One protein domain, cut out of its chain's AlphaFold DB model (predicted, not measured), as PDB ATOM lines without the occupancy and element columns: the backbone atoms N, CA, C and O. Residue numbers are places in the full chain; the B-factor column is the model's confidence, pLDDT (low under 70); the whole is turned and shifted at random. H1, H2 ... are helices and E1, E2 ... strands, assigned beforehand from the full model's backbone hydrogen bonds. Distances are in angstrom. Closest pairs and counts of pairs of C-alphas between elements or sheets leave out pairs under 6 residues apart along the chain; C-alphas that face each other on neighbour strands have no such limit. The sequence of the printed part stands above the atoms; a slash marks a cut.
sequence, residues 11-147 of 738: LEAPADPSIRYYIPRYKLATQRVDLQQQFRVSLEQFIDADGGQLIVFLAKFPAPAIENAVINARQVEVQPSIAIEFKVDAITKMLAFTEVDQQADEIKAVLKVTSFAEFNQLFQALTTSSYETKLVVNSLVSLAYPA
ATOM      1  N   LEU A  11      40.009 -62.815  41.651       90.12
ATOM      2  CA  LEU A  11      40.974 -63.425  42.554       90.12
ATOM      3  C   LEU A  11      40.364 -64.683  43.174       90.12
ATOM      4  O   LEU A  11      39.149 -64.779  43.322       90.12
ATOM      5  N   GLU A  12      41.194 -65.633  43.577       88.94
ATOM      6  CA  GLU A  12      40.765 -66.869  44.240       88.94
ATOM      7  C   GLU A  12      41.277 -66.899  45.682       88.94
ATOM      8  O   GLU A  12      42.365 -66.391  45.975       88.94
ATOM      9  N   ALA A  13      40.509 -67.490  46.602       86.06
ATOM     10  CA  ALA A  13      40.984 -67.677  47.966       86.06
ATOM     11  C   ALA A  13      42.135 -68.702  47.991       86.06
ATOM     12  O   ALA A  13      41.986 -69.789  47.432       86.06
ATOM     13  N   PRO A  14      43.250 -68.433  48.701       76.25
ATOM     14  CA  PRO A  14      44.388 -69.357  48.751       76.25
ATOM     15  C   PRO A  14      44.053 -70.769  49.264       76.25
ATOM     16  O   PRO A  14      44.696 -71.732  48.856       76.25
ATOM     17  N   ALA A  15      43.061 -70.888  50.153       75.88
ATOM     18  CA  ALA A  15      42.632 -72.158  50.746       75.88
ATOM     19  C   ALA A  15      41.464 -72.832  50.000       75.88
ATOM     20  O   ALA A  15      41.249 -74.029  50.164       75.88
ATOM     21  N   ASP A  16      40.708 -72.077  49.197       78.31
ATOM     22  CA  ASP A  16      39.530 -72.572  48.479       78.31
ATOM     23  C   ASP A  16      39.336 -71.796  47.159       78.31
ATOM     24  O   ASP A  16      38.756 -70.705  47.160       78.31
ATOM     25  N   PRO A  17      39.776 -72.358  46.019       79.19
ATOM     26  CA  PRO A  17      39.650 -71.719  44.709       79.19
ATOM     27  C   PRO A  17      38.203 -71.483  44.255       79.19
ATOM     28  O   PRO A  17      37.963 -70.721  43.318       79.19
ATOM     29  N   SER A  18      37.219 -72.139  44.884       82.06
ATOM     30  CA  SER A  18      35.804 -71.908  44.582       82.06
ATOM     31  C   SER A  18      35.305 -70.566  45.128       82.06
ATOM     32  O   SER A  18      34.353 -69.998  44.588       82.06
ATOM     33  N   ILE A  19      35.976 -70.020  46.149       87.31
ATOM     34  CA  ILE A  19      35.695 -68.691  46.684       87.31
ATOM     35  C   ILE A  19      36.459 -67.669  45.851       87.31
ATOM     36  O   ILE A  19      37.689 -67.594  45.891       87.31
ATOM     37  N   ARG A  20      35.710 -66.844  45.121       93.12
ATOM     38  CA  ARG A  20      36.268 -65.781  44.286       93.12
ATOM     39  C   ARG A  20      36.141 -64.423  44.955       93.12
ATOM     40  O   ARG A  20      35.160 -64.172  45.654       93.12
ATOM     41  N   TYR A  21      37.100 -63.545  44.692       93.25
ATOM     42  CA  TYR A  21      37.093 -62.154  45.118       93.25
ATOM     43  C   TYR A  21      37.270 -61.194  43.939       93.25
ATOM     44  O   TYR A  21      37.812 -61.571  42.904       93.25
ATOM     45  N   TYR A  22      36.852 -59.943  44.109       93.62
ATOM     46  CA  TYR A  22      37.166 -58.851  43.188       93.62
ATOM     47  C   TYR A  22      37.628 -57.606  43.950       93.62
ATOM     48  O   TYR A  22      37.238 -57.375  45.099       93.62
ATOM     49  N   ILE A  23      38.461 -56.796  43.300       92.12
ATOM     50  CA  ILE A  23      38.943 -55.526  43.849       92.12
ATOM     51  C   ILE A  23      37.924 -54.433  43.484       92.12
ATOM     52  O   ILE A  23      37.634 -54.265  42.297       92.12
ATOM     53  N   PRO A  24      37.345 -53.702  44.456       91.94
ATOM     54  CA  PRO A  24      36.353 -52.676  44.156       91.94
ATOM     55  C   PRO A  24      36.992 -51.426  43.534       91.94
ATOM     56  O   PRO A  24      38.043 -50.957  43.975       91.94
ATOM     57  N   ARG A  25      36.296 -50.843  42.556       91.31
ATOM     58  CA  ARG A  25      36.471 -49.458  42.106       91.31
ATOM     59  C   ARG A  25      35.529 -48.539  42.887       91.31
ATOM     60  O   ARG A  25      34.544 -48.981  43.478       91.31
ATOM     61  N   TYR A  26      35.833 -47.244  42.863       92.94
ATOM     62  CA  TYR A  26      35.087 -46.217  43.590       92.94
ATOM     63  C   TYR A  26      34.568 -45.156  42.633       92.94
ATOM     64  O   TYR A  26      35.287 -44.718  41.735       92.94
ATOM     65  N   LYS A  27      33.313 -44.761  42.823       93.56
ATOM     66  CA  LYS A  27      32.673 -43.630  42.143       93.56
ATOM     67  C   LYS A  27      31.961 -42.773  43.175       93.56
ATOM     68  O   LYS A  27      31.655 -43.252  44.263       93.56
ATOM     69  N   LEU A  28      31.672 -41.526  42.831       95.88
ATOM     70  CA  LEU A  28      30.873 -40.662  43.694       95.88
ATOM     71  C   LEU A  28      29.503 -41.289  43.930       95.88
ATOM     72  O   LEU A  28      28.824 -41.695  42.983       95.88
ATOM     73  N   ALA A  29      29.119 -41.390  45.197       95.06
ATOM     74  CA  ALA A  29      27.782 -41.814  45.553       95.06
ATOM     75  C   ALA A  29      26.779 -40.728  45.162       95.06
ATOM     76  O   ALA A  29      27.072 -39.530  45.207       95.06
ATOM     77  N   THR A  30      25.575 -41.155  44.801       93.19
ATOM     78  CA  THR A  30      24.477 -40.262  44.437       93.19
ATOM     79  C   THR A  30      23.258 -40.538  45.296       93.19
ATOM     80  O   THR A  30      23.006 -41.686  45.651       93.19
ATOM     81  N   GLN A  31      22.476 -39.505  45.573       87.06
ATOM     82  CA  GLN A  31      21.180 -39.589  46.235       87.06
ATOM     83  C   GLN A  31      20.095 -38.997  45.339       87.06
ATOM     84  O   GLN A  31      20.375 -38.139  44.501       87.06
ATOM     85  N   ARG A  32      18.856 -39.450  45.526       81.44
ATOM     86  CA  ARG A  32      17.689 -38.852  44.884       81.44
ATOM     87  C   ARG A  32      17.036 -37.886  45.866       81.44
ATOM     88  O   ARG A  32      16.649 -38.307  46.952       81.44
ATOM     89  N   VAL A  33      16.942 -36.620  45.481       68.88
ATOM     90  CA  VAL A  33      16.187 -35.585  46.198       68.88
ATOM     91  C   VAL A  33      15.144 -35.088  45.203       68.88
ATOM     92  O   VAL A  33      15.491 -34.689  44.091       68.88
ATOM     93  N   ASP A  34      13.869 -35.257  45.549       73.38
ATOM     94  CA  ASP A  34      12.723 -35.091  44.648       73.38
ATOM     95  C   ASP A  34      12.846 -35.931  43.354       73.38
ATOM     96  O   ASP A  34      12.857 -37.172  43.380       73.38
ATOM     97  N   LEU A  35      12.954 -35.265  42.198       48.44
ATOM     98  CA  LEU A  35      13.084 -35.885  40.877       48.44
ATOM     99  C   LEU A  35      14.521 -35.901  40.336       48.44
ATOM    100  O   LEU A  35      14.734 -36.460  39.261       48.44
ATOM    101  N   GLN A  36      15.508 -35.355  41.057       51.44
ATOM    102  CA  GLN A  36      16.887 -35.253  40.571       51.44
ATOM    103  C   GLN A  36      17.874 -36.144  41.331       51.44
ATOM    104  O   GLN A  36      17.762 -36.379  42.535       51.44
ATOM    105  N   GLN A  37      18.872 -36.642  40.595       78.00
ATOM    106  CA  GLN A  37      20.007 -37.389  41.129       78.00
ATOM    107  C   GLN A  37      21.157 -36.413  41.403       78.00
ATOM    108  O   GLN A  37      21.676 -35.785  40.485       78.00
ATOM    109  N   GLN A  38      21.558 -36.287  42.664       88.81
ATOM    110  CA  GLN A  38      22.634 -35.398  43.114       88.81
ATOM    111  C   GLN A  38      23.793 -36.217  43.681       88.81
ATOM    112  O   GLN A  38      23.576 -37.294  44.238       88.81
ATOM    113  N   PHE A  39      25.027 -35.724  43.573       93.25
ATOM    114  CA  PHE A  39      26.167 -36.347  44.242       93.25
ATOM    115  C   PHE A  39      26.094 -36.112  45.749       93.25
ATOM    116  O   PHE A  39      25.624 -35.086  46.229       93.25
ATOM    117  N   ARG A  40      26.601 -37.061  46.523       94.44
ATOM    118  CA  ARG A  40      26.692 -36.948  47.979       94.44
ATOM    119  C   ARG A  40      28.044 -36.345  48.355       94.44
ATOM    120  O   ARG A  40      28.951 -37.041  48.809       94.44
ATOM    121  N   VAL A  41      28.177 -35.046  48.111       95.69
ATOM    122  CA  VAL A  41      29.366 -34.240  48.418       95.69
ATOM    123  C   VAL A  41      28.919 -32.968  49.138       95.69
ATOM    124  O   VAL A  41      27.903 -32.384  48.769       95.69
ATOM    125  N   SER A  42      29.646 -32.556  50.176       94.56
ATOM    126  CA  SER A  42      29.351 -31.343  50.952       94.56
ATOM    127  C   SER A  42      30.641 -30.671  51.407       94.56
ATOM    128  O   SER A  42      31.487 -31.325  52.014       94.56
ATOM    129  N   LEU A  43      30.786 -29.378  51.137       93.81
ATOM    130  CA  LEU A  43      31.820 -28.511  51.682       93.81
ATOM    131  C   LEU A  43      31.187 -27.609  52.751       93.81
ATOM    132  O   LEU A  43      30.235 -26.876  52.485       93.81
ATOM    133  N   GLU A  44      31.713 -27.672  53.970       92.00
ATOM    134  CA  GLU A  44      31.144 -27.018  55.149       92.00
ATOM    135  C   GLU A  44      32.227 -26.220  55.888       92.00
ATOM    136  O   GLU A  44      33.265 -26.775  56.234       92.00
ATOM    137  N   GLN A  45      32.006 -24.934  56.155       82.12
ATOM    138  CA  GLN A  45      32.860 -24.137  57.036       82.12
ATOM    139  C   GLN A  45      32.542 -24.480  58.496       82.12
ATOM    140  O   GLN A  45      31.390 -24.758  58.842       82.12
ATOM    141  N   PHE A  46      33.546 -24.453  59.372       81.81
ATOM    142  CA  PHE A  46      33.291 -24.552  60.807       81.81
ATOM    143  C   PHE A  46      32.700 -23.240  61.345       81.81
ATOM    144  O   PHE A  46      33.139 -22.160  60.969       81.81
ATOM    145  N   ILE A  47      31.704 -23.336  62.233       71.81
ATOM    146  CA  ILE A  47      31.009 -22.163  62.799       71.81
ATOM    147  C   ILE A  47      31.908 -21.416  63.798       71.81
ATOM    148  O   ILE A  47      31.965 -20.191  63.779       71.81
ATOM    149  N   ASP A  48      32.648 -22.159  64.628       74.12
ATOM    150  CA  ASP A  48      33.447 -21.620  65.741       74.12
ATOM    151  C   ASP A  48      34.966 -21.830  65.559       74.12
ATOM    152  O   ASP A  48      35.728 -21.789  66.528       74.12
ATOM    153  N   ALA A  49      35.427 -22.116  64.338       72.88
ATOM    154  CA  ALA A  49      36.839 -22.363  64.052       72.88
ATOM    155  C   ALA A  49      37.228 -21.908  62.642       72.88
ATOM    156  O   ALA A  49      36.409 -21.908  61.726       72.88
ATOM    157  N   ASP A  50      38.507 -21.578  62.457       72.69
ATOM    158  CA  ASP A  50      39.046 -21.309  61.127       72.69
ATOM    159  C   ASP A  50      39.067 -22.589  60.278       72.69
ATOM    160  O   ASP A  50      39.448 -23.671  60.731       72.69
ATOM    161  N   GLY A  51      38.692 -22.446  59.006       81.50
ATOM    162  CA  GLY A  51      38.677 -23.538  58.038       81.50
ATOM    163  C   GLY A  51      37.329 -24.251  57.940       81.50
ATOM    164  O   GLY A  51      36.273 -23.636  58.060       81.50
ATOM    165  N   GLY A  52      37.355 -25.547  57.655       89.94
ATOM    166  CA  GLY A  52      36.147 -26.319  57.397       89.94
ATOM    167  C   GLY A  52      36.437 -27.763  57.021       89.94
ATOM    168  O   GLY A  52      37.535 -28.284  57.231       89.94
ATOM    169  N   GLN A  53      35.440 -28.420  56.452       95.62
ATOM    170  CA  GLN A  53      35.501 -29.813  56.064       95.62
ATOM    171  C   GLN A  53      34.863 -30.057  54.703       95.62
ATOM    172  O   GLN A  53      33.845 -29.467  54.357       95.62
ATOM    173  N   LEU A  54      35.444 -30.986  53.957       97.12
ATOM    174  CA  LEU A  54      34.834 -31.586  52.786       97.12
ATOM    175  C   LEU A  54      34.441 -33.023  53.116       97.12
ATOM    176  O   LEU A  54      35.274 -33.828  53.532       97.12
ATOM    177  N   ILE A  55      33.178 -33.344  52.883       97.19
ATOM    178  CA  ILE A  55      32.579 -34.655  53.096       97.19
ATOM    179  C   ILE A  55      32.260 -35.253  51.727       97.19
ATOM    180  O   ILE A  55      31.542 -34.643  50.934       97.19
ATOM    181  N   VAL A  56      32.765 -36.454  51.458       97.19
ATOM    182  CA  VAL A  56      32.554 -37.180  50.198       97.19
ATOM    183  C   VAL A  56      32.060 -38.583  50.497       97.19
ATOM    184  O   VAL A  56      32.660 -39.294  51.302       97.19
ATOM    185  N   PHE A  57      30.991 -39.000  49.824       96.75
ATOM    186  CA  PHE A  57      30.530 -40.383  49.848       96.75
ATOM    187  C   PHE A  57      30.898 -41.094  48.538       96.75
ATOM    188  O   PHE A  57      30.702 -40.552  47.448       96.75
ATOM    189  N   LEU A  58      31.432 -42.312  48.641       96.06
ATOM    190  CA  LEU A  58      31.880 -43.129  47.514       96.06
ATOM    191  C   LEU A  58      31.157 -44.469  47.484       96.06
ATOM    192  O   LEU A  58      31.239 -45.231  48.441       96.06
ATOM    193  N   ALA A  59      30.525 -44.785  46.357       94.44
ATOM    194  CA  ALA A  59      29.949 -46.097  46.102       94.44
ATOM    195  C   ALA A  59      31.019 -47.059  45.568       94.44
ATOM    196  O   ALA A  59      31.814 -46.694  44.690       94.44
ATOM    197  N   LYS A  60      31.008 -48.293  46.076       92.12
ATOM    198  CA  LYS A  60      31.875 -49.383  45.612       92.12
ATOM    199  C   LYS A  60      31.222 -50.086  44.422       92.12
ATOM    200  O   LYS A  60      30.010 -50.290  44.408       92.12
ATOM    201  N   PHE A  61      31.999 -50.436  43.401       91.50
ATOM    202  CA  PHE A  61      31.500 -51.193  42.248       91.50
ATOM    203  C   PHE A  61      32.611 -52.047  41.609       91.50
ATOM    204  O   PHE A  61      33.785 -51.687  41.717       91.50
ATOM    205  N   PRO A  62      32.294 -53.182  40.959       92.56
ATOM    206  CA  PRO A  62      33.286 -53.987  40.242       92.56
ATOM    207  C   PRO A  62      33.787 -53.269  38.982       92.56
ATOM    208  O   PRO A  62      33.110 -52.395  38.439       92.56
ATOM    209  N   ALA A  63      34.955 -53.653  38.464       91.38
ATOM    210  CA  ALA A  63      35.378 -53.158  37.158       91.38
ATOM    211  C   ALA A  63      34.367 -53.575  36.063       91.38
ATOM    212  O   ALA A  63      33.927 -54.729  36.064       91.38
ATOM    213  N   PRO A  64      34.025 -52.694  35.097       90.44
ATOM    214  CA  PRO A  64      33.018 -53.001  34.072       90.44
ATOM    215  C   PRO A  64      33.302 -54.288  33.280       90.44
ATOM    216  O   PRO A  64      32.380 -55.001  32.898       90.44
ATOM    217  N   ALA A  65      34.579 -54.636  33.088       90.62
ATOM    218  CA  ALA A  65      34.997 -55.849  32.384       90.62
ATOM    219  C   ALA A  65      34.577 -57.161  33.080       90.62
ATOM    220  O   ALA A  65      34.490 -58.198  32.422       90.62
ATOM    221  N   ILE A  66      34.308 -57.131  34.391       91.44
ATOM    222  CA  ILE A  66      33.976 -58.316  35.202       91.44
ATOM    223  C   ILE A  66      32.609 -58.231  35.882       91.44
ATOM    224  O   ILE A  66      32.277 -59.115  36.665       91.44
ATOM    225  N   GLU A  67      31.790 -57.223  35.578       89.44
ATOM    226  CA  GLU A  67      30.504 -56.977  36.250       89.44
ATOM    227  C   GLU A  67      29.581 -58.213  36.259       89.44
ATOM    228  O   GLU A  67      29.035 -58.589  37.294       89.44
ATOM    229  N   ASN A  68      29.495 -58.940  35.141       87.38
ATOM    230  CA  ASN A  68      28.708 -60.178  35.062       87.38
ATOM    231  C   ASN A  68      29.380 -61.380  35.756       87.38
ATOM    232  O   ASN A  68      28.715 -62.344  36.129       87.38
ATOM    233  N   ALA A  69      30.704 -61.350  35.912       85.06
ATOM    234  CA  ALA A  69      31.487 -62.441  36.484       85.06
ATOM    235  C   ALA A  69      31.550 -62.388  38.024       85.06
ATOM    236  O   ALA A  69      31.901 -63.389  38.652       85.06
ATOM    237  N   VAL A  70      31.181 -61.254  38.637       88.94
ATOM    238  CA  VAL A  70      31.224 -61.052  40.097       88.94
ATOM    239  C   VAL A  70      29.960 -61.481  40.846       88.94
ATOM    240  O   VAL A  70      29.949 -61.408  42.069       88.94
ATOM    241  N   ILE A  71      28.929 -61.998  40.165       85.38
ATOM    242  CA  ILE A  71      27.651 -62.418  40.789       85.38
ATOM    243  C   ILE A  71      27.863 -63.380  41.976       85.38
ATOM    244  O   ILE A  71      27.135 -63.317  42.961       85.38
ATOM    245  N   ASN A  72      28.885 -64.241  41.905       85.00
ATOM    246  CA  ASN A  72      29.250 -65.187  42.968       85.00
ATOM    247  C   ASN A  72      30.617 -64.874  43.612       85.00
ATOM    248  O   ASN A  72      31.216 -65.746  44.243       85.00
ATOM    249  N   ALA A  73      31.143 -63.662  43.418       89.81
ATOM    250  CA  ALA A  73      32.419 -63.226  43.978       89.81
ATOM    251  C   ALA A  73      32.201 -62.272  45.159       89.81
ATOM    252  O   ALA A  73      31.255 -61.492  45.197       89.81
ATOM    253  N   ARG A  74      33.110 -62.320  46.132       91.56
ATOM    254  CA  ARG A  74      33.117 -61.433  47.297       91.56
ATOM    255  C   ARG A  74      33.969 -60.199  47.018       91.56
ATOM    256  O   ARG A  74      34.986 -60.271  46.338       91.56
ATOM    257  N   GLN A  75      33.594 -59.057  47.567       90.31
ATOM    258  CA  GLN A  75      34.459 -57.884  47.507       90.31
ATOM    259  C   GLN A  75      35.673 -58.084  48.426       90.31
ATOM    260  O   GLN A  75      35.520 -58.581  49.543       90.31
ATOM    261  N   VAL A  76      36.871 -57.691  47.987       89.69
ATOM    262  CA  VAL A  76      38.020 -57.592  48.898       89.69
ATOM    263  C   VAL A  76      37.790 -56.440  49.879       89.69
ATOM    264  O   VAL A  76      37.514 -55.308  49.476       89.69
ATOM    265  N   GLU A  77      37.935 -56.715  51.174       87.00
ATOM    266  CA  GLU A  77      37.937 -55.684  52.210       87.00
ATOM    267  C   GLU A  77      39.296 -54.978  52.236       87.00
ATOM    268  O   GLU A  77      40.326 -55.568  52.563       87.00
ATOM    269  N   VAL A  78      39.307 -53.698  51.869       85.75
ATOM    270  CA  VAL A  78      40.496 -52.839  51.889       85.75
ATOM    271  C   VAL A  78      40.174 -51.524  52.563       85.75
ATOM    272  O   VAL A  78      39.067 -51.024  52.412       85.75
ATOM    273  N   GLN A  79      41.145 -50.932  53.262       86.12
ATOM    274  CA  GLN A  79      41.070 -49.552  53.749       86.12
ATOM    275  C   GLN A  79      41.757 -48.608  52.762       86.12
ATOM    276  O   GLN A  79      42.989 -48.555  52.756       86.12
ATOM    277  N   PRO A  80      41.005 -47.901  51.895       91.88
ATOM    278  CA  PRO A  80      41.624 -46.997  50.948       91.88
ATOM    279  C   PRO A  80      42.092 -45.719  51.646       91.88
ATOM    280  O   PRO A  80      41.402 -45.172  52.505       91.88
ATOM    281  N   SER A  81      43.241 -45.200  51.220       93.94
ATOM    282  CA  SER A  81      43.613 -43.812  51.491       93.94
ATOM    283  C   SER A  81      42.983 -42.923  50.424       93.94
ATOM    284  O   SER A  81      43.158 -43.188  49.228       93.94
ATOM    285  N   ILE A  82      42.284 -41.875  50.845       96.69
ATOM    286  CA  ILE A  82      41.594 -40.943  49.952       96.69
ATOM    287  C   ILE A  82      42.268 -39.579  50.074       96.69
ATOM    288  O   ILE A  82      42.564 -39.126  51.180       96.69
ATOM    289  N   ALA A  83      42.520 -38.926  48.945       97.25
ATOM    290  CA  ALA A  83      43.079 -37.584  48.893       97.25
ATOM    291  C   ALA A  83      42.447 -36.767  47.766       97.25
ATOM    292  O   ALA A  83      41.973 -37.317  46.776       97.25
ATOM    293  N   ILE A  84      42.474 -35.448  47.905       97.31
ATOM    294  CA  ILE A  84      42.209 -34.511  46.818       97.31
ATOM    295  C   ILE A  84      43.529 -33.974  46.292       97.31
ATOM    296  O   ILE A  84      44.376 -33.529  47.064       97.31
ATOM    297  N   GLU A  85      43.689 -34.028  44.979       97.69
ATOM    298  CA  GLU A  85      44.836 -33.528  44.230       97.69
ATOM    299  C   GLU A  85      44.376 -32.353  43.363       97.69
ATOM    300  O   GLU A  85      43.387 -32.482  42.650       97.69
ATOM    301  N   PHE A  86      45.060 -31.211  43.423       96.19
ATOM    302  CA  PHE A  86      44.771 -30.050  42.572       96.19
ATOM    303  C   PHE A  86      46.013 -29.183  42.357       96.19
ATOM    304  O   PHE A  86      46.975 -29.250  43.124       96.19
ATOM    305  N   LYS A  87      46.007 -28.354  41.312       92.19
ATOM    306  CA  LYS A  87      47.121 -27.480  40.928       92.19
ATOM    307  C   LYS A  87      46.908 -26.044  41.389       92.19
ATOM    308  O   LYS A  87      45.857 -25.471  41.148       92.19
ATOM    309  N   VAL A  88      47.938 -25.437  41.976       83.94
ATOM    310  CA  VAL A  88      47.996 -24.002  42.310       83.94
ATOM    311  C   VAL A  88      49.320 -23.470  41.779       83.94
ATOM    312  O   VAL A  88      50.364 -24.013  42.132       83.94
ATOM    313  N   ASP A  89      49.298 -22.471  40.895       84.75
ATOM    314  CA  ASP A  89      50.503 -21.910  40.254       84.75
ATOM    315  C   ASP A  89      51.436 -22.986  39.653       84.75
ATOM    316  O   ASP A  89      52.656 -22.949  39.801       84.75
ATOM    317  N   ALA A  90      50.838 -23.987  38.994       83.94
ATOM    318  CA  ALA A  90      51.492 -25.180  38.436       83.94
ATOM    319  C   ALA A  90      52.125 -26.160  39.454       83.94
ATOM    320  O   ALA A  90      52.695 -27.175  39.049       83.94
ATOM    321  N   ILE A  91      51.971 -25.933  40.759       89.88
ATOM    322  CA  ILE A  91      52.377 -26.862  41.820       89.88
ATOM    323  C   ILE A  91      51.201 -27.781  42.160       89.88
ATOM    324  O   ILE A  91      50.093 -27.317  42.418       89.88
ATOM    325  N   THR A  92      51.436 -29.096  42.186       94.06
ATOM    326  CA  THR A  92      50.424 -30.077  42.614       94.06
ATOM    327  C   THR A  92      50.362 -30.128  44.140       94.06
ATOM    328  O   THR A  92      51.350 -30.471  44.792       94.06
ATOM    329  N   LYS A  93      49.202 -29.794  44.711       94.06
ATOM    330  CA  LYS A  93      48.886 -29.930  46.136       94.06
ATOM    331  C   LYS A  93      48.037 -31.182  46.342       94.06
ATOM    332  O   LYS A  93      47.144 -31.463  45.547       94.06
ATOM    333  N   MET A  94      48.307 -31.917  47.419       95.75
ATOM    334  CA  MET A  94      47.549 -33.108  47.800       95.75
ATOM    335  C   MET A  94      47.082 -32.987  49.250       95.75
ATOM    336  O   MET A  94      47.897 -32.776  50.148       95.75
ATOM    337  N   LEU A  95      45.775 -33.106  49.475       96.31
ATOM    338  CA  LEU A  95      45.134 -33.037  50.787       96.31
ATOM    339  C   LEU A  95      44.502 -34.391  51.118       96.31
ATOM    340  O   LEU A  95      43.579 -34.827  50.434       96.31
ATOM    341  N   ALA A  96      45.008 -35.069  52.148       96.31
ATOM    342  CA  ALA A  96      44.519 -36.385  52.555       96.31
ATOM    343  C   ALA A  96      43.281 -36.274  53.454       96.31
ATOM    344  O   ALA A  96      43.261 -35.483  54.395       96.31
ATOM    345  N   PHE A  97      42.271 -37.103  53.198       97.06
ATOM    346  CA  PHE A  97      41.099 -37.223  54.062       97.06
ATOM    347  C   PHE A  97      41.516 -37.844  55.398       97.06
ATOM    348  O   PHE A  97      42.201 -38.867  55.435       97.06
ATOM    349  N   THR A  98      41.122 -37.209  56.499       90.25
ATOM    350  CA  THR A  98      41.558 -37.573  57.854       90.25
ATOM    351  C   THR A  98      40.653 -38.612  58.505       90.25
ATOM    352  O   THR A  98      41.093 -39.333  59.394       90.25
ATOM    353  N   GLU A  99      39.395 -38.699  58.072       93.62
ATOM    354  CA  GLU A  99      38.417 -39.659  58.584       93.62
ATOM    355  C   GLU A  99      37.832 -40.436  57.407       93.62
ATOM    356  O   GLU A  99      37.280 -39.839  56.484       93.62
ATOM    357  N   VAL A 100      37.963 -41.762  57.422       93.06
ATOM    358  CA  VAL A 100      37.419 -42.647  56.386       93.06
ATOM    359  C   VAL A 100      36.628 -43.746  57.080       93.06
ATOM    360  O   VAL A 100      37.207 -44.647  57.685       93.06
ATOM    361  N   ASP A 101      35.305 -43.646  57.006       92.06
ATOM    362  CA  ASP A 101      34.365 -44.608  57.573       92.06
ATOM    363  C   ASP A 101      33.822 -45.523  56.472       92.06
ATOM    364  O   ASP A 101      33.345 -45.057  55.432       92.06
ATOM    365  N   GLN A 102      33.919 -46.833  56.688       83.38
ATOM    366  CA  GLN A 102      33.481 -47.832  55.722       83.38
ATOM    367  C   GLN A 102      32.186 -48.492  56.146       83.38
ATOM    368  O   GLN A 102      32.106 -49.154  57.176       83.38
ATOM    369  N   GLN A 103      31.208 -48.400  55.257       80.00
ATOM    370  CA  GLN A 103      29.973 -49.161  55.311       80.00
ATOM    371  C   GLN A 103      30.031 -50.286  54.268       80.00
ATOM    372  O   GLN A 103      31.006 -50.387  53.512       80.00
ATOM    373  N   ALA A 104      29.014 -51.156  54.236       73.12
ATOM    374  CA  ALA A 104      28.994 -52.331  53.358       73.12
ATOM    375  C   ALA A 104      29.295 -51.955  51.889       73.12
ATOM    376  O   ALA A 104      30.339 -52.351  51.358       73.12
ATOM    377  N   ASP A 105      28.492 -51.058  51.308       82.81
ATOM    378  CA  ASP A 105      28.572 -50.683  49.883       82.81
ATOM    379  C   ASP A 105      29.070 -49.247  49.632       82.81
ATOM    380  O   ASP A 105      29.230 -48.817  48.488       82.81
ATOM    381  N   GLU A 106      29.352 -48.494  50.698       90.88
ATOM    382  CA  GLU A 106      29.700 -47.073  50.628       90.88
ATOM    383  C   GLU A 106      30.870 -46.719  51.559       90.88
ATOM    384  O   GLU A 106      31.109 -47.379  52.571       90.88
ATOM    385  N   ILE A 107      31.613 -45.668  51.215       93.94
ATOM    386  CA  ILE A 107      32.637 -45.051  52.063       93.94
ATOM    387  C   ILE A 107      32.283 -43.588  52.293       93.94
ATOM    388  O   ILE A 107      32.058 -42.862  51.329       93.94
ATOM    389  N   LYS A 108      32.307 -43.140  53.550       96.31
ATOM    390  CA  LYS A 108      32.252 -41.722  53.915       96.31
ATOM    391  C   LYS A 108      33.660 -41.241  54.245       96.31
ATOM    392  O   LYS A 108      34.273 -41.723  55.191       96.31
ATOM    393  N   ALA A 109      34.154 -40.265  53.496       96.75
ATOM    394  CA  ALA A 109      35.449 -39.642  53.721       96.75
ATOM    395  C   ALA A 109      35.265 -38.179  54.147       96.75
ATOM    396  O   ALA A 109      34.525 -37.440  53.497       96.75
ATOM    397  N   VAL A 110      35.954 -37.748  55.207       97.31
ATOM    398  CA  VAL A 110      36.005 -36.344  55.651       97.31
ATOM    399  C   VAL A 110      37.440 -35.813  55.608       97.31
ATOM    400  O   VAL A 110      38.344 -36.354  56.246       97.31
ATOM    401  N   LEU A 111      37.645 -34.745  54.839       97.44
ATOM    402  CA  LEU A 111      38.869 -33.951  54.787       97.44
ATOM    403  C   LEU A 111      38.640 -32.695  55.621       97.44
ATOM    404  O   LEU A 111      37.739 -31.925  55.307       97.44
ATOM    405  N   LYS A 112      39.456 -32.469  56.651       95.31
ATOM    406  CA  LYS A 112      39.402 -31.253  57.470       95.31
ATOM    407  C   LYS A 112      40.572 -30.342  57.127       95.31
ATOM    408  O   LYS A 112      41.708 -30.800  57.036       95.31
ATOM    409  N   VAL A 113      40.290 -29.055  56.977       90.56
ATOM    410  CA  VAL A 113      41.286 -27.991  56.829       90.56
ATOM    411  C   VAL A 113      41.102 -27.007  57.974       90.56
ATOM    412  O   VAL A 113      39.976 -26.665  58.325       90.56
ATOM    413  N   THR A 114      42.198 -26.580  58.591       87.12
ATOM    414  CA  THR A 114      42.166 -25.830  59.861       87.12
ATOM    415  C   THR A 114      42.411 -24.336  59.681       87.12
ATOM    416  O   THR A 114      42.620 -23.623  60.657       87.12
ATOM    417  N   SER A 115      42.471 -23.857  58.438       80.25
ATOM    418  CA  SER A 115      42.657 -22.443  58.132       80.25
ATOM    419  C   SER A 115      41.682 -21.983  57.055       80.25
ATOM    420  O   SER A 115      41.381 -22.712  56.108       80.25
ATOM    421  N   PHE A 116      41.222 -20.738  57.174       66.94
ATOM    422  CA  PHE A 116      40.337 -20.124  56.183       66.94
ATOM    423  C   PHE A 116      40.984 -20.040  54.789       66.94
ATOM    424  O   PHE A 116      40.316 -20.224  53.775       66.94
ATOM    425  N   ALA A 117      42.304 -19.833  54.724       67.88
ATOM    426  CA  ALA A 117      43.046 -19.798  53.465       67.88
ATOM    427  C   ALA A 117      43.030 -21.152  52.735       67.88
ATOM    428  O   ALA A 117      42.769 -21.201  51.534       67.88
ATOM    429  N   GLU A 118      43.267 -22.258  53.447       77.88
ATOM    430  CA  GLU A 118      43.204 -23.602  52.857       77.88
ATOM    431  C   GLU A 118      41.785 -23.998  52.469       77.88
ATOM    432  O   GLU A 118      41.594 -24.655  51.448       77.88
ATOM    433  N   PHE A 119      40.797 -23.566  53.249       79.25
ATOM    434  CA  PHE A 119      39.392 -23.770  52.937       79.25
ATOM    435  C   PHE A 119      38.973 -23.050  51.649       79.25
ATOM    436  O   PHE A 119      38.409 -23.678  50.755       79.25
ATOM    437  N   ASN A 120      39.333 -21.774  51.488       72.06
ATOM    438  CA  ASN A 120      39.066 -21.027  50.254       72.06
ATOM    439  C   ASN A 120      39.804 -21.611  49.049       72.06
ATOM    440  O   ASN A 120      39.261 -21.663  47.949       72.06
ATOM    441  N   GLN A 121      41.039 -22.072  49.246       81.25
ATOM    442  CA  GLN A 121      41.797 -22.734  48.193       81.25
ATOM    443  C   GLN A 121      41.131 -24.049  47.765       81.25
ATOM    444  O   GLN A 121      41.059 -24.337  46.573       81.25
ATOM    445  N   LEU A 122      40.611 -24.828  48.720       88.69
ATOM    446  CA  LEU A 122      39.835 -26.033  48.435       88.69
ATOM    447  C   LEU A 122      38.536 -25.694  47.690       88.69
ATOM    448  O   LEU A 122      38.235 -26.336  46.691       88.69
ATOM    449  N   PHE A 123      37.810 -24.653  48.104       85.81
ATOM    450  CA  PHE A 123      36.626 -24.166  47.390       85.81
ATOM    451  C   PHE A 123      36.940 -23.787  45.931       85.81
ATOM    452  O   PHE A 123      36.249 -24.227  45.015       85.81
ATOM    453  N   GLN A 124      38.014 -23.028  45.689       78.88
ATOM    454  CA  GLN A 124      38.449 -22.658  44.334       78.88
ATOM    455  C   GLN A 124      38.833 -23.881  43.499       78.88
ATOM    456  O   GLN A 124      38.428 -23.982  42.341       78.88
ATOM    457  N   ALA A 125      39.556 -24.831  44.095       90.00
ATOM    458  CA  ALA A 125      39.929 -26.072  43.430       90.00
ATOM    459  C   ALA A 125      38.696 -26.879  42.997       90.00
ATOM    460  O   ALA A 125      38.653 -27.403  41.886       90.00
ATOM    461  N   LEU A 126      37.674 -26.954  43.848       93.38
ATOM    462  CA  LEU A 126      36.443 -27.674  43.533       93.38
ATOM    463  C   LEU A 126      35.589 -26.949  42.493       93.38
ATOM    464  O   LEU A 126      34.935 -27.608  41.701       93.38
ATOM    465  N   THR A 127      35.598 -25.620  42.440       83.00
ATOM    466  CA  THR A 127      34.698 -24.852  41.558       83.00
ATOM    467  C   THR A 127      35.310 -24.486  40.208       83.00
ATOM    468  O   THR A 127      34.576 -24.183  39.268       83.00
ATOM    469  N   THR A 128      36.639 -24.527  40.082       80.44
ATOM    470  CA  THR A 128      37.355 -23.995  38.916       80.44
ATOM    471  C   THR A 128      38.155 -25.087  38.207       80.44
ATOM    472  O   THR A 128      39.104 -25.647  38.749       80.44
ATOM    473  N   SER A 129      37.828 -25.350  36.939       85.75
ATOM    474  CA  SER A 129      38.455 -26.418  36.143       85.75
ATOM    475  C   SER A 129      39.959 -26.242  35.903       85.75
ATOM    476  O   SER A 129      40.659 -27.237  35.722       85.75
ATOM    477  N   SER A 130      40.488 -25.013  35.958       86.00
ATOM    478  CA  SER A 130      41.927 -24.738  35.810       86.00
ATOM    479  C   SER A 130      42.791 -25.325  36.931       86.00
ATOM    480  O   SER A 130      43.995 -25.490  36.743       86.00
ATOM    481  N   TYR A 131      42.191 -25.677  38.072       89.38
ATOM    482  CA  TYR A 131      42.871 -26.366  39.167       89.38
ATOM    483  C   TYR A 131      43.042 -27.871  38.904       89.38
ATOM    484  O   TYR A 131      43.770 -28.533  39.642       89.38
ATOM    485  N   GLU A 132      42.415 -28.417  37.852       94.19
ATOM    486  CA  GLU A 132      42.506 -29.829  37.449       94.19
ATOM    487  C   GLU A 132      42.228 -30.819  38.597       94.19
ATOM    488  O   GLU A 132      42.882 -31.855  38.718       94.19
ATOM    489  N   THR A 133      41.264 -30.494  39.459       97.00
ATOM    490  CA  THR A 133      41.037 -31.216  40.713       97.00
ATOM    491  C   THR A 133      40.603 -32.661  40.486       97.00
ATOM    492  O   THR A 133      39.638 -32.943  39.767       97.00
ATOM    493  N   LYS A 134      41.307 -33.592  41.135       97.62
ATOM    494  CA  LYS A 134      41.027 -35.029  41.131       97.62
ATOM    495  C   LYS A 134      40.802 -35.535  42.546       97.62
ATOM    496  O   LYS A 134      41.546 -35.199  43.468       97.62
ATOM    497  N   LEU A 135      39.840 -36.437  42.700       97.81
ATOM    498  CA  LEU A 135      39.752 -37.295  43.873       97.81
ATOM    499  C   LEU A 135      40.581 -38.551  43.609       97.81
ATOM    500  O   LEU A 135      40.307 -39.299  42.668       97.81
ATOM    501  N   VAL A 136      41.599 -38.767  44.432       96.81
ATOM    502  CA  VAL A 136      42.524 -39.896  44.344       96.81
ATOM    503  C   VAL A 136      42.159 -40.914  45.416       96.81
ATOM    504  O   VAL A 136      42.187 -40.606  46.607       96.81
ATOM    505  N   VAL A 137      41.841 -42.138  45.002       95.50
ATOM    506  CA  VAL A 137      41.553 -43.252  45.912       95.50
ATOM    507  C   VAL A 137      42.604 -44.328  45.694       95.50
ATOM    508  O   VAL A 137      42.663 -44.929  44.624       95.50
ATOM    509  N   ASN A 138      43.436 -44.578  46.705       93.06
ATOM    510  CA  ASN A 138      44.451 -45.628  46.660       93.06
ATOM    511  C   ASN A 138      44.063 -46.764  47.602       93.06
ATOM    512  O   ASN A 138      43.946 -46.563  48.809       93.06
ATOM    513  N   SER A 139      43.892 -47.962  47.055       91.00
ATOM    514  CA  SER A 139      43.629 -49.187  47.808       91.00
ATOM    515  C   SER A 139      44.877 -50.052  47.851       91.00
ATOM    516  O   SER A 139      45.406 -50.429  46.807       91.00
ATOM    517  N   LEU A 140      45.327 -50.398  49.057       89.56
ATOM    518  CA  LEU A 140      46.447 -51.311  49.258       89.56
ATOM    519  C   LEU A 140      45.907 -52.719  49.519       89.56
ATOM    520  O   LEU A 140      45.410 -53.008  50.609       89.56
ATOM    521  N   VAL A 141      45.988 -53.590  48.518       90.31
ATOM    522  CA  VAL A 141      45.482 -54.964  48.590       90.31
ATOM    523  C   VAL A 141      46.637 -55.901  48.927       90.31
ATOM    524  O   VAL A 141      47.685 -55.863  48.286       90.31
ATOM    525  N   SER A 142      46.448 -56.770  49.921       87.44
ATOM    526  CA  SER A 142      47.397 -57.854  50.193       87.44
ATOM    527  C   SER A 142      47.044 -59.062  49.333       87.44
ATOM    528  O   SER A 142      45.986 -59.661  49.513       87.44
ATOM    529  N   LEU A 143      47.928 -59.417  48.405       86.94
ATOM    530  CA  LEU A 143      47.768 -60.539  47.487       86.94
ATOM    531  C   LEU A 143      48.745 -61.664  47.819       86.94
ATOM    532  O   LEU A 143      49.856 -61.439  48.303       86.94
ATOM    533  N   ALA A 144      48.312 -62.888  47.537       83.56
ATOM    534  CA  ALA A 144      49.102 -64.096  47.685       83.56
ATOM    535  C   ALA A 144      49.507 -64.598  46.294       83.56
ATOM    536  O   ALA A 144      48.685 -65.137  45.557       83.56
ATOM    537  N   TYR A 145      50.777 -64.436  45.937       80.62
ATOM    538  CA  TYR A 145      51.322 -64.956  44.684       80.62
ATOM    539  C   TYR A 145      51.865 -66.366  44.896       80.62
ATOM    540  O   TYR A 145      52.548 -66.581  45.899       80.62
ATOM    541  N   PRO A 146      51.618 -67.332  43.994       75.75
ATOM    542  CA  PRO A 146      52.253 -68.640  44.080       75.75
ATOM    543  C   PRO A 146      53.772 -68.477  44.189       75.75
ATOM    544  O   PRO A 146      54.397 -67.812  43.363       75.75
ATOM    545  N   ALA A 147      54.379 -69.074  45.216       76.00
ATOM    546  CA  ALA A 147      55.816 -68.955  45.462       76.00
ATOM    547  C   ALA A 147      56.655 -69.588  44.342       76.00
ATOM    548  O   ALA A 147      57.835 -69.277  44.201       76.00
TER     549      ALA A 147
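What this domain is: This is residues 11 to 147 of the 738 residues of an uncharacterized protein of Larkinella arboricola (UniProt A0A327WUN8). Two strongly twisted sheets stand face to face with their strands crossed, a small sandwich of E3, E6, E7, E11 and E12 against E10, E9 and E13, and H1 caps one end of it. A small three-strand sheet, E1, E2 and E8, lies toward the opposite end, the hairpin E4 and E5 reaches away to the side as an arm, and E13 runs on past the sandwich toward E1. The printed part has 137 residues, with thirteen named strands and one named helix in the order E1 to E12, H1, E13; it is mostly strand. The five-strand sheet is branched and antiparallel in its neighbour pairs, the sheet E10, E9, E13 is antiparallel, and E1, E2, E8 is mixed. The whole is loose, with a radius of gyration of the C-alphas of 18.1 A, and spans 53 by 44 by 30 A.

Where its parts are: E1 is residues 11 to 13, beginning at C-alpha 11 at (40.974, -63.425, 42.554). E2, residues 16 to 22, runs on into E3, residues 25 to 28, at 32 degrees, and E3 runs on into E4, residues 30 to 33, at 29 degrees. E5, residues 36 to 39, runs on into E6, residues 41 to 45, at 63 degrees. E7, residues 52 to 61, is 29.5 A long, and E8 is residues 73 to 75. E9, residues 81 to 88, is 22.3 A long. E10, residues 91 to 96, runs on into E11, residues 99 to 102, at 58 degrees. E12, residues 106 to 113, is 23.2 A long. H1, residues 116 to 127, measures 16.4 A and begins at C-alpha 116 at (40.337, -20.124, 56.183). E13, residues 134 to 146, is the longest strand at 35.6 A and ends at C-alpha 146 at (52.253, -68.640, 44.080).

How they stand to each other: In the branched sheet, E7 has E3, beside residues 58 to 61, and E6, beside residues 52 to 56, on one side, and E12 on the other side. E3 and E7 are antiparallel, with N 59 and O 27 at 2.8 A. The hairpin E6 and E7 has N 53 and O 44 at 2.7 A. E7 and E12 are antiparallel at 158 degrees, with N 54 and O 111 at 2.8 A. The hairpin E11 and E12 has N 101 and O 108 at 2.8 A. The facing parts of the two sheets of the sandwich are 9.6 A centre to centre, their strands at 49 degrees; the closest C-alphas of E10 and E12, those of Ala 96 and Leu 111, are 6.5 A apart. In the second sheet, the hairpin E9 and E10 has N 84 and O 95 at 2.8 A, and E9 and E13 have N 83 and O 136 at 2.9 A. H1 is on both sheets. Its height over the sheet with E9 is 9.2 A, and it runs across E9 at 88 degrees on the local plane; the closest C-alphas, those of Phe 86 and Ala 125, are 6.3 A apart. Its height over the branched sheet is 9.4 A, and it runs along E7, only just, at 28 degrees on the local plane. In H1 every O i to N i+4 pair is within hydrogen-bond range. In the small sheet, the hairpin E1 and E2 has N 11 and O 21 at 2.8 A, and the parallel E2 and E8 have N 74 and O 20 at 2.8 A. E1 and E13 are near each other, with 6 pairs of C-alphas within 10 A. The hairpin E4 and E5 has N 31 and O 38 at 2.8 A; E4 is apart from E12, H1 and E13, for instance.

The domain as a whole: The two C-alphas farthest apart, those of Asp 48 and Ala 147, are 56.1 A apart. The printed part has no cut. The link from E7 to E8, 11 residues, is long. Mean pLDDT of the printed part is 87.8; it is under 70 at residue 33, residues 35 to 36 and residues 116 to 117.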